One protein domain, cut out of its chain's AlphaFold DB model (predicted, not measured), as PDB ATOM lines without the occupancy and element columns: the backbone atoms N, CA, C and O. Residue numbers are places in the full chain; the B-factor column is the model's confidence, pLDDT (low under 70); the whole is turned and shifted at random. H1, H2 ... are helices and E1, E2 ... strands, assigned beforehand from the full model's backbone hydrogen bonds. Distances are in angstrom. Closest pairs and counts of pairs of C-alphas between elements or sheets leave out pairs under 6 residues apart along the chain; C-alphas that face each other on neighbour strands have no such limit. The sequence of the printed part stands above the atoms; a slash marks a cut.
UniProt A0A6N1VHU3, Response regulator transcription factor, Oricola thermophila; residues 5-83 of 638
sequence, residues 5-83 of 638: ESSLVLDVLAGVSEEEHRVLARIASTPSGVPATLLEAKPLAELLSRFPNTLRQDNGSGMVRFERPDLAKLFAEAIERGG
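AT A GLANCE: This is residues 5 to 83 of the 638 residues of the protein "Response regulator transcription factor" of Oricola thermophila (UniProt A0A6N1VHU3). H2 runs through the middle of a small helical domain, with H3 crossing it on one side and H4 slanting past it on the other. H1 packs on H4 at one end of the longest axis, and a small two-stranded hairpin, E1 and E2, packs near the end of H2 and beside H3, its loop toward the other end. The printed part has 79 residues, with four named helices and two named strands that follow along the chain as H1, H2, H3, E1, E2, H4; the sheet E1 - E2 is antiparallel and the class is mostly helix. It is compact, with a radius of gyration of the C-alphas of 11.4 A and spans of 34 by 23 by 19 A.

HOW THE PARTS SIT: H1, residues 5 to 14, touches H4, residues 69 to 82, at a steep tilt of 60 degrees, the same way; the closest C-alphas, of Leu 10 and Ala 78, are 6.3 A apart. H2, residues 18 to 28, touches H4 at a steep tilt of 45 degrees, opposite ways, with the closest C-alphas, of Ala 28 and Ala 72, 4.6 A apart. H2 also touches H3, residues 41 to 50, about perpendicular at 77 degrees; the closest C-alphas, of Glu 20 and Pro 43, are 5.0 A apart. E1, residues 55 to 57, and E2, residues 63 to 66, form a hairpin, with N 56 and O 65 within hydrogen-bond range at 2.9 A. H3 and H4 are apart. In H1, H2, H3 and H4 every O i to N i+4 pair is within hydrogen-bond range.

IN THESE COORDINATES: H1 begins at C-alpha 5 (48.737, 24.511, 40.952) and is 14.5 A long. H2 measures 15.1 A, H3 14.2 A, E1 7.0 A and E2 10.2 A. H4, 19.6 A, ends at C-alpha 82 (39.989, 35.664, 38.900).

THE WHOLE: The C-alphas farthest apart, of Ser 7 and Gly 60, are 34.0 A apart. The printed part has no cut. The link from H2 to H3 is long, and its residues 34 to 35 pair antiparallel with residues 63 to 64 of E2. Residues 5 to 8, 10 to 11, 14 and 78 to 83 have pLDDT under 70.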
ATOM      1  N   GLU A   5      49.317  24.700  42.286       56.75
ATOM      2  CA  GLU A   5      48.737  24.511  40.952       56.75
ATOM      3  C   GLU A   5      47.708  25.598  40.599       56.75
ATOM      4  O   GLU A   5      47.651  26.039  39.456       56.75
ATOM      5  N   SER A   6      46.946  26.097  41.583       58.66
ATOM      6  CA  SER A   6      45.995  27.200  41.370       58.66
ATOM      7  C   SER A   6      46.706  28.524  41.058       58.66
ATOM      8  O   SER A   6      46.182  29.332  40.300       58.66
ATOM      9  N   SER A   7      47.904  28.743  41.619       56.34
ATOM     10  CA  SER A   7      48.715  29.942  41.350       56.34
ATOM     11  C   SER A   7      49.262  29.943  39.922       56.34
ATOM     12  O   SER A   7      49.176  30.952  39.235       56.34
ATOM     13  N   LEU A   8      49.747  28.790  39.449       67.69
ATOM     14  CA  LEU A   8      50.262  28.628  38.085       67.69
ATOM     15  C   LEU A   8      49.182  28.868  37.020       67.69
ATOM     16  O   LEU A   8      49.461  29.469  35.987       67.69
ATOM     17  N   VAL A   9      47.941  28.432  37.267       73.38
ATOM     18  CA  VAL A   9      46.816  28.697  36.352       73.38
ATOM     19  C   VAL A   9      46.494  30.191  36.281       73.38
ATOM     20  O   VAL A   9      46.231  30.700  35.195       73.38
ATOM     21  N   LEU A  10      46.553  30.912  37.403       67.12
ATOM     22  CA  LEU A  10      46.335  32.363  37.421       67.12
ATOM     23  C   LEU A  10      47.426  33.119  36.650       67.12
ATOM     24  O   LEU A  10      47.097  34.032  35.895       67.12
ATOM     25  N   ASP A  11      48.690  32.702  36.759       67.50
ATOM     26  CA  ASP A  11      49.796  33.285  35.983       67.50
ATOM     27  C   ASP A  11      49.625  33.040  34.474       67.50
ATOM     28  O   ASP A  11      49.881  33.925  33.653       67.50
ATOM     29  N   VAL A  12      49.130  31.856  34.093       73.75
ATOM     30  CA  VAL A  12      48.790  31.541  32.697       73.75
ATOM     31  C   VAL A  12      47.630  32.412  32.204       73.75
ATOM     32  O   VAL A  12      47.720  32.968  31.109       73.75
ATOM     33  N   LEU A  13      46.572  32.581  33.005       72.44
ATOM     34  CA  LEU A  13      45.422  33.429  32.666       72.44
ATOM     35  C   LEU A  13      45.781  34.920  32.576       72.44
ATOM     36  O   LEU A  13      45.155  35.638  31.801       72.44
ATOM     37  N   ALA A  14      46.787  35.380  33.321       69.19
ATOM     38  CA  ALA A  14      47.305  36.746  33.233       69.19
ATOM     39  C   ALA A  14      48.137  36.994  31.959       69.19
ATOM     40  O   ALA A  14      48.309  38.139  31.543       69.19
ATOM     41  N   GLY A  15      48.670  35.933  31.344       70.25
ATOM     42  CA  GLY A  15      49.519  36.004  30.153       70.25
ATOM     43  C   GLY A  15      48.787  35.849  28.816       70.25
ATOM     44  O   GLY A  15      49.447  35.901  27.772       70.25
ATOM     45  N   VAL A  16      47.472  35.620  28.823       79.62
ATOM     46  CA  VAL A  16      46.627  35.471  27.624       79.62
ATOM     47  C   VAL A  16      45.760  36.714  27.406       79.62
ATOM     48  O   VAL A  16      45.436  37.434  28.346       79.62
ATOM     49  N   SER A  17      45.399  36.985  26.156       80.69
ATOM     50  CA  SER A  17      44.490  38.073  25.790       80.69
ATOM     51  C   SER A  17      43.058  37.822  26.286       80.69
ATOM     52  O   SER A  17      42.677  36.699  26.614       80.69
ATOM     53  N   GLU A  18      42.225  38.863  26.309       75.81
ATOM     54  CA  GLU A  18      40.816  38.757  26.720       75.81
ATOM     55  C   GLU A  18      39.993  37.833  25.793       75.81
ATOM     56  O   GLU A  18      39.077  37.137  26.235       75.81
ATOM     57  N   GLU A  19      40.339  37.777  24.503       80.94
ATOM     58  CA  GLU A  19      39.733  36.867  23.520       80.94
ATOM     59  C   GLU A  19      40.118  35.402  23.799       80.94
ATOM     60  O   GLU A  19      39.255  34.520  23.842       80.94
ATOM     61  N   GLU A  20      41.396  35.140  24.088       84.69
ATOM     62  CA  GLU A  20      41.890  33.822  24.509       84.69
ATOM     63  C   GLU A  20      41.277  33.389  25.855       84.69
ATOM     64  O   GLU A  20      40.896  32.229  26.030       84.69
ATOM     65  N   HIS A  21      41.099  34.323  26.795       82.69
ATOM     66  CA  HIS A  21      40.481  34.058  28.094       82.69
ATOM     67  C   HIS A  21      39.030  33.572  27.949       82.69
ATOM     68  O   HIS A  21      38.627  32.597  28.590       82.69
ATOM     69  N   ARG A  22      38.247  34.192  27.053       81.00
ATOM     70  CA  ARG A  22      36.862  33.780  26.759       81.00
ATOM     71  C   ARG A  22      36.788  32.386  26.136       81.00
ATOM     72  O   ARG A  22      35.929  31.587  26.520       81.00
ATOM     73  N   VAL A  23      37.695  32.066  25.209       86.88
ATOM     74  CA  VAL A  23      37.771  30.727  24.601       86.88
ATOM     75  C   VAL A  23      38.159  29.674  25.646       86.88
ATOM     76  O   VAL A  23      37.492  28.640  25.737       86.88
ATOM     77  N   LEU A  24      39.150  29.953  26.500       87.44
ATOM     78  CA  LEU A  24      39.549  29.072  27.607       87.44
ATOM     79  C   LEU A  24      38.406  28.819  28.597       87.44
ATOM     80  O   LEU A  24      38.175  27.668  28.964       87.44
ATOM     81  N   ALA A  25      37.655  29.854  28.982       83.25
ATOM     82  CA  ALA A  25      36.513  29.733  29.891       83.25
ATOM     83  C   ALA A  25      35.439  28.784  29.348       83.25
ATOM     84  O   ALA A  25      34.882  27.952  30.074       83.25
ATOM     85  N   ARG A  26      35.169  28.869  28.043       83.94
ATOM     86  CA  ARG A  26      34.155  28.048  27.377       83.94
ATOM     87  C   ARG A  26      34.574  26.582  27.269       83.94
ATOM     88  O   ARG A  26      33.747  25.695  27.472       83.94
ATOM     89  N   ILE A  27      35.857  26.328  27.012       88.38
ATOM     90  CA  ILE A  27      36.414  24.970  27.006       88.38
ATOM     91  C   ILE A  27      36.456  24.399  28.437       88.38
ATOM     92  O   ILE A  27      36.083  23.248  28.645       88.38
ATOM     93  N   ALA A  28      36.856  25.197  29.436       85.00
ATOM     94  CA  ALA A  28      37.015  24.758  30.829       85.00
ATOM     95  C   ALA A  28      35.679  24.412  31.507       85.00
ATOM     96  O   ALA A  28      35.602  23.471  32.294       85.00
ATOM     97  N   SER A  29      34.615  25.137  31.160       81.50
ATOM     98  CA  SER A  29      33.255  24.904  31.669       81.50
ATOM     99  C   SER A  29      32.532  23.722  31.011       81.50
ATOM    100  O   SER A  29      31.458  23.336  31.475       81.50
ATOM    101  N   THR A  30      33.113  23.114  29.968       83.00
ATOM    102  CA  THR A  30      32.495  22.015  29.212       83.00
ATOM    103  C   THR A  30      33.396  20.772  29.216       83.00
ATOM    104  O   THR A  30      34.180  20.572  28.288       83.00
ATOM    105  N   PRO A  31      33.278  19.877  30.219       74.25
ATOM    106  CA  PRO A  31      34.149  18.701  30.349       74.25
ATOM    107  C   PRO A  31      34.115  17.745  29.146       74.25
ATOM    108  O   PRO A  31      35.095  17.058  28.869       74.25
ATOM    109  N   SER A  32      32.997  17.706  28.413       79.06
ATOM    110  CA  SER A  32      32.820  16.905  27.194       79.06
ATOM    111  C   SER A  32      33.492  17.497  25.945       79.06
ATOM    112  O   SER A  32      33.483  16.857  24.897       79.06
ATOM    113  N   GLY A  33      34.064  18.700  26.045       83.88
ATOM    114  CA  GLY A  33      34.626  19.455  24.928       83.88
ATOM    115  C   GLY A  33      33.608  20.318  24.185       83.88
ATOM    116  O   GLY A  33      32.396  20.112  24.276       83.88
ATOM    117  N   VAL A  34      34.125  21.305  23.454       88.62
ATOM    118  CA  VAL A  34      33.356  22.288  22.682       88.62
ATOM    119  C   VAL A  34      33.716  22.161  21.201       88.62
ATOM    120  O   VAL A  34      34.906  22.135  20.883       88.62
ATOM    121  N   PRO A  35      32.746  22.116  20.272       89.50
ATOM    122  CA  PRO A  35      33.047  22.115  18.844       89.50
ATOM    123  C   PRO A  35      33.870  23.349  18.462       89.50
ATOM    124  O   PRO A  35      33.479  24.469  18.792       89.50
ATOM    125  N   ALA A  36      34.969  23.170  17.726       87.44
ATOM    126  CA  ALA A  36      35.829  24.280  17.299       87.44
ATOM    127  C   ALA A  36      35.074  25.355  16.496       87.44
ATOM    128  O   ALA A  36      35.430  26.526  16.545       87.44
ATOM    129  N   THR A  37      33.992  24.978  15.806       84.50
ATOM    130  CA  THR A  37      33.112  25.892  15.060       84.50
ATOM    131  C   THR A  37      32.344  26.880  15.942       84.50
ATOM    132  O   THR A  37      31.868  27.892  15.438       84.50
ATOM    133  N   LEU A  38      32.201  26.601  17.242       78.62
ATOM    134  CA  LEU A  38      31.528  27.471  18.213       78.62
ATOM    135  C   LEU A  38      32.502  28.371  18.987       78.62
ATOM    136  O   LEU A  38      32.077  29.099  19.890       78.62
ATOM    137  N   LEU A  39      33.793  28.303  18.659       86.38
ATOM    138  CA  LEU A  39      34.870  29.065  19.277       86.38
ATOM    139  C   LEU A  39      35.477  30.034  18.254       86.38
ATOM    140  O   LEU A  39      35.451  29.793  17.048       86.38
ATOM    141  N   GLU A  40      36.025  31.144  18.737       87.06
ATOM    142  CA  GLU A  40      36.662  32.141  17.878       87.06
ATOM    143  C   GLU A  40      37.943  31.556  17.264       87.06
ATOM    144  O   GLU A  40      38.867  31.166  17.978       87.06
ATOM    145  N   ALA A  41      37.998  31.476  15.930       86.69
ATOM    146  CA  ALA A  41      39.006  30.684  15.220       86.69
ATOM    147  C   ALA A  41      40.452  31.149  15.463       86.69
ATOM    148  O   ALA A  41      41.348  30.317  15.593       86.69
ATOM    149  N   LYS A  42      40.686  32.467  15.533       88.94
ATOM    150  CA  LYS A  42      42.027  33.036  15.725       88.94
ATOM    151  C   LYS A  42      42.544  32.829  17.164       88.94
ATOM    152  O   LYS A  42      43.590  32.193  17.289       88.94
ATOM    153  N   PRO A  43      41.818  33.223  18.232       90.69
ATOM    154  CA  PRO A  43      42.233  32.924  19.606       90.69
ATOM    155  C   PRO A  43      42.349  31.421  19.881       90.69
ATOM    156  O   PRO A  43      43.255  30.984  20.583       90.69
ATOM    157  N   LEU A  44      41.471  30.595  19.297       91.81
ATOM    158  CA  LEU A  44      41.562  29.142  19.433       91.81
ATOM    159  C   LEU A  44      42.863  28.581  18.830       91.81
ATOM    160  O   LEU A  44      43.503  27.734  19.452       91.81
ATOM    161  N   ALA A  45      43.262  29.036  17.640       90.12
ATOM    162  CA  ALA A  45      44.505  28.598  17.006       90.12
ATOM    163  C   ALA A  45      45.745  29.026  17.811       90.12
ATOM    164  O   ALA A  45      46.670  28.231  17.987       90.12
ATOM    165  N   GLU A  46      45.740  30.252  18.345       91.00
ATOM    166  CA  GLU A  46      46.799  30.770  19.220       91.00
ATOM    167  C   GLU A  46      46.901  29.940  20.511       91.00
ATOM    168  O   GLU A  46      47.989  29.477  20.858       91.00
ATOM    169  N   LEU A  47      45.770  29.621  21.150       91.38
ATOM    170  CA  LEU A  47      45.713  28.771  22.343       91.38
ATOM    171  C   LEU A  47      46.187  27.336  22.097       91.38
ATOM    172  O   LEU A  47      46.954  26.803  22.901       91.38
ATOM    173  N   LEU A  48      45.759  26.703  21.000       90.94
ATOM    174  CA  LEU A  48      46.190  25.346  20.643       90.94
ATOM    175  C   LEU A  48      47.696  25.295  20.336       90.94
ATOM    176  O   LEU A  48      48.358  24.323  20.696       90.94
ATOM    177  N   SER A  49      48.257  26.350  19.732       88.50
ATOM    178  CA  SER A  49      49.704  26.464  19.504       88.50
ATOM    179  C   SER A  49      50.481  26.751  20.788       88.50
ATOM    180  O   SER A  49      51.609  26.280  20.939       88.50
ATOM    181  N   ARG A  50      49.921  27.558  21.693       86.88
ATOM    182  CA  ARG A  50      50.583  27.995  22.927       86.88
ATOM    183  C   ARG A  50      50.540  26.926  24.017       86.88
ATOM    184  O   ARG A  50      51.480  26.822  24.802       86.88
ATOM    185  N   PHE A  51      49.491  26.103  24.035       88.12
ATOM    186  CA  PHE A  51      49.266  25.062  25.040       88.12
ATOM    187  C   PHE A  51      48.977  23.673  24.430       88.12
ATOM    188  O   PHE A  51      47.976  23.041  24.787       88.12
ATOM    189  N   PRO A  52      49.868  23.133  23.573       83.75
ATOM    190  CA  PRO A  52      49.609  21.921  22.782       83.75
ATOM    191  C   PRO A  52      49.460  20.640  23.615       83.75
ATOM    192  O   PRO A  52      48.893  19.658  23.152       83.75
ATOM    193  N   ASN A  53      49.959  20.644  24.856       80.94
ATOM    194  CA  ASN A  53      49.852  19.517  25.793       80.94
ATOM    195  C   ASN A  53      48.729  19.706  26.832       80.94
ATOM    196  O   ASN A  53      48.572  18.879  27.726       80.94
ATOM    197  N   THR A  54      48.002  20.828  26.777       86.69
ATOM    198  CA  THR A  54      46.923  21.167  27.726       86.69
ATOM    199  C   THR A  54      45.566  21.161  27.042       86.69
ATOM    200  O   THR A  54      44.604  20.669  27.628       86.69
ATOM    201  N   LEU A  55      45.491  21.672  25.812       89.31
ATOM    202  CA  LEU A  55      44.294  21.682  24.980       89.31
ATOM    203  C   LEU A  55      44.492  20.766  23.779       89.31
ATOM    204  O   LEU A  55      45.530  20.809  23.123       89.31
ATOM    205  N   ARG A  56      43.466  19.982  23.457       88.69
ATOM    206  CA  ARG A  56      43.467  19.082  22.308       88.69
ATOM    207  C   ARG A  56      42.208  19.264  21.489       88.69
ATOM    208  O   ARG A  56      41.108  19.332  22.037       88.69
ATOM    209  N   GLN A  57      42.389  19.299  20.173       90.69
ATOM    210  CA  GLN A  57      41.310  19.204  19.201       90.69
ATOM    211  C   GLN A  57      41.268  17.781  18.629       90.69
ATOM    212  O   GLN A  57      42.265  17.284  18.107       90.69
ATOM    213  N   ASP A  58      40.127  17.105  18.741       84.69
ATOM    214  CA  ASP A  58      39.953  15.740  18.244       84.69
ATOM    215  C   ASP A  58      39.749  15.740  16.715       84.69
ATOM    216  O   ASP A  58      38.755  16.262  16.209       84.69
ATOM    217  N   ASN A  59      40.664  15.105  15.968       72.69
ATOM    218  CA  ASN A  59      40.689  15.108  14.492       72.69
ATOM    219  C   ASN A  59      39.425  14.533  13.820       72.69
ATOM    220  O   ASN A  59      39.174  14.821  12.653       72.69
ATOM    221  N   GLY A  60      38.649  13.701  14.525       70.56
ATOM    222  CA  GLY A  60      37.410  13.111  14.002       70.56
ATOM    223  C   GLY A  60      36.150  13.926  14.309       70.56
ATOM    224  O   GLY A  60      35.292  14.069  13.446       70.56
ATOM    225  N   SER A  61      36.023  14.456  15.531       75.44
ATOM    226  CA  SER A  61      34.815  15.154  16.006       75.44
ATOM    227  C   SER A  61      34.918  16.681  15.948       75.44
ATOM    228  O   SER A  61      33.908  17.365  16.094       75.44
ATOM    229  N   GLY A  62      36.124  17.234  15.770       83.56
ATOM    230  CA  GLY A  62      36.379  18.676  15.809       83.56
ATOM    231  C   GLY A  62      36.183  19.307  17.193       83.56
ATOM    232  O   GLY A  62      36.151  20.533  17.296       83.56
ATOM    233  N   MET A  63      36.036  18.494  18.244       89.50
ATOM    234  CA  MET A  63      35.854  18.954  19.620       89.50
ATOM    235  C   MET A  63      37.182  19.393  20.225       89.50
ATOM    236  O   MET A  63      38.176  18.681  20.119       89.50
ATOM    237  N   VAL A  64      37.174  20.535  20.903       91.00
ATOM    238  CA  VAL A  64      38.296  21.072  21.671       91.00
ATOM    239  C   VAL A  64      38.027  20.863  23.155       91.00
ATOM    240  O   VAL A  64      36.965  21.242  23.652       91.00
ATOM    241  N   ARG A  65      38.981  20.275  23.873       91.75
ATOM    242  CA  ARG A  65      38.890  20.027  25.320       91.75
ATOM    243  C   ARG A  65      40.251  20.109  25.991       91.75
ATOM    244  O   ARG A  65      41.282  20.056  25.324       91.75
ATOM    245  N   PHE A  66      40.247  20.207  27.317       90.94
ATOM    246  CA  PHE A  66      41.460  19.979  28.095       90.94
ATOM    247  C   PHE A  66      41.841  18.497  28.037       90.94
ATOM    248  O   PHE A  66      40.980  17.630  28.188       90.94
ATOM    249  N   GLU A  67      43.132  18.209  27.877       86.81
ATOM    250  CA  GLU A  67      43.658  16.834  27.879       86.81
ATOM    251  C   GLU A  67      43.420  16.151  29.236       86.81
ATOM    252  O   GLU A  67      43.232  14.938  29.333       86.81
ATOM    253  N   ARG A  68      43.390  16.961  30.298       85.19
ATOM    254  CA  ARG A  68      43.263  16.545  31.692       85.19
ATOM    255  C   ARG A  68      42.018  17.163  32.346       85.19
ATOM    256  O   ARG A  68      41.943  18.390  32.450       85.19
ATOM    257  N   PRO A  69      41.050  16.354  32.821       79.12
ATOM    258  CA  PRO A  69      39.827  16.855  33.460       79.12
ATOM    259  C   PRO A  69      40.073  17.680  34.730       79.12
ATOM    260  O   PRO A  69      39.317  18.599  35.040       79.12
ATOM    261  N   ASP A  70      41.137  17.373  35.468       81.31
ATOM    262  CA  ASP A  70      41.557  18.120  36.652       81.31
ATOM    263  C   ASP A  70      42.083  19.521  36.299       81.31
ATOM    264  O   ASP A  70      41.777  20.475  37.012       81.31
ATOM    265  N   LEU A  71      42.759  19.680  35.153       81.19
ATOM    266  CA  LEU A  71      43.147  20.999  34.637       81.19
ATOM    267  C   LEU A  71      41.930  21.808  34.179       81.19
ATOM    268  O   LEU A  71      41.858  22.989  34.496       81.19
ATOM    269  N   ALA A  72      40.947  21.187  33.512       82.31
ATOM    270  CA  ALA A  72      39.696  21.871  33.163       82.31
ATOM    271  C   ALA A  72      39.013  22.454  34.405       82.31
ATOM    272  O   ALA A  72      38.594  23.609  34.402       82.31
ATOM    273  N   LYS A  73      38.962  21.674  35.492       81.38
ATOM    274  CA  LYS A  73      38.392  22.115  36.765       81.38
ATOM    275  C   LYS A  73      39.203  23.246  37.401       81.38
ATOM    276  O   LYS A  73      38.609  24.213  37.862       81.38
ATOM    277  N   LEU A  74      40.535  23.159  37.398       81.12
ATOM    278  CA  LEU A  74      41.397  24.223  37.925       81.12
ATOM    279  C   LEU A  74      41.271  25.526  37.123       81.12
ATOM    280  O   LEU A  74      41.190  26.590  37.728       81.12
ATOM    281  N   PHE A  75      41.195  25.456  35.791       80.50
ATOM    282  CA  PHE A  75      40.941  26.621  34.938       80.50
ATOM    283  C   PHE A  75      39.531  27.177  35.141       80.50
ATOM    284  O   PHE A  75      39.388  28.387  35.264       80.50
ATOM    285  N   ALA A  76      38.504  26.331  35.256       78.94
ATOM    286  CA  ALA A  76      37.147  26.781  35.560       78.94
ATOM    287  C   ALA A  76      37.085  27.497  36.922       78.94
ATOM    288  O   ALA A  76      36.587  28.615  36.999       78.94
ATOM    289  N   GLU A  77      37.674  26.916  37.972       75.88
ATOM    290  CA  GLU A  77      37.736  27.534  39.303       75.88
ATOM    291  C   GLU A  77      38.578  28.821  39.318       75.88
ATOM    292  O   GLU A  77      38.235  29.769  40.021       75.88
ATOM    293  N   ALA A  78      39.686  28.876  38.574       67.75
ATOM    294  CA  ALA A  78      40.543  30.057  38.502       67.75
ATOM    295  C   ALA A  78      39.906  31.194  37.693       67.75
ATOM    296  O   ALA A  78      40.039  32.348  38.085       67.75
ATOM    297  N   ILE A  79      39.171  30.884  36.623       68.69
ATOM    298  CA  ILE A  79      38.385  31.855  35.847       68.69
ATOM    299  C   ILE A  79      37.189  32.350  36.674       68.69
ATOM    300  O   ILE A  79      36.894  33.542  36.673       68.69
ATOM    301  N   GLU A  80      36.552  31.477  37.464       60.88
ATOM    302  CA  GLU A  80      35.514  31.874  38.425       60.88
ATOM    303  C   GLU A  80      36.057  32.759  39.564       60.88
ATOM    304  O   GLU A  80      35.361  33.668  40.013       60.88
ATOM    305  N   ARG A  81      37.289  32.522  40.045       58.34
ATOM    306  CA  ARG A  81      37.916  33.294  41.142       58.34
ATOM    307  C   ARG A  81      38.626  34.572  40.684       58.34
ATOM    308  O   ARG A  81      38.671  35.531  41.447       58.34
ATOM    309  N   GLY A  82      39.218  34.565  39.494       49.56
ATOM    310  CA  GLY A  82      39.989  35.664  38.900       49.56
ATOM    311  C   GLY A  82      39.198  36.504  37.897       49.56
ATOM    312  O   GLY A  82      39.766  37.380  37.247       49.56
ATOM    313  N   GLY A  83      37.901  36.239  37.748       36.03
ATOM    314  CA  GLY A  83      37.057  36.879  36.756       36.03
ATOM    315  C   GLY A  83      36.898  38.383  36.969       36.03
ATOM    316  O   GLY A  83      36.053  38.824  37.745       36.03
TER     317      GLY A  83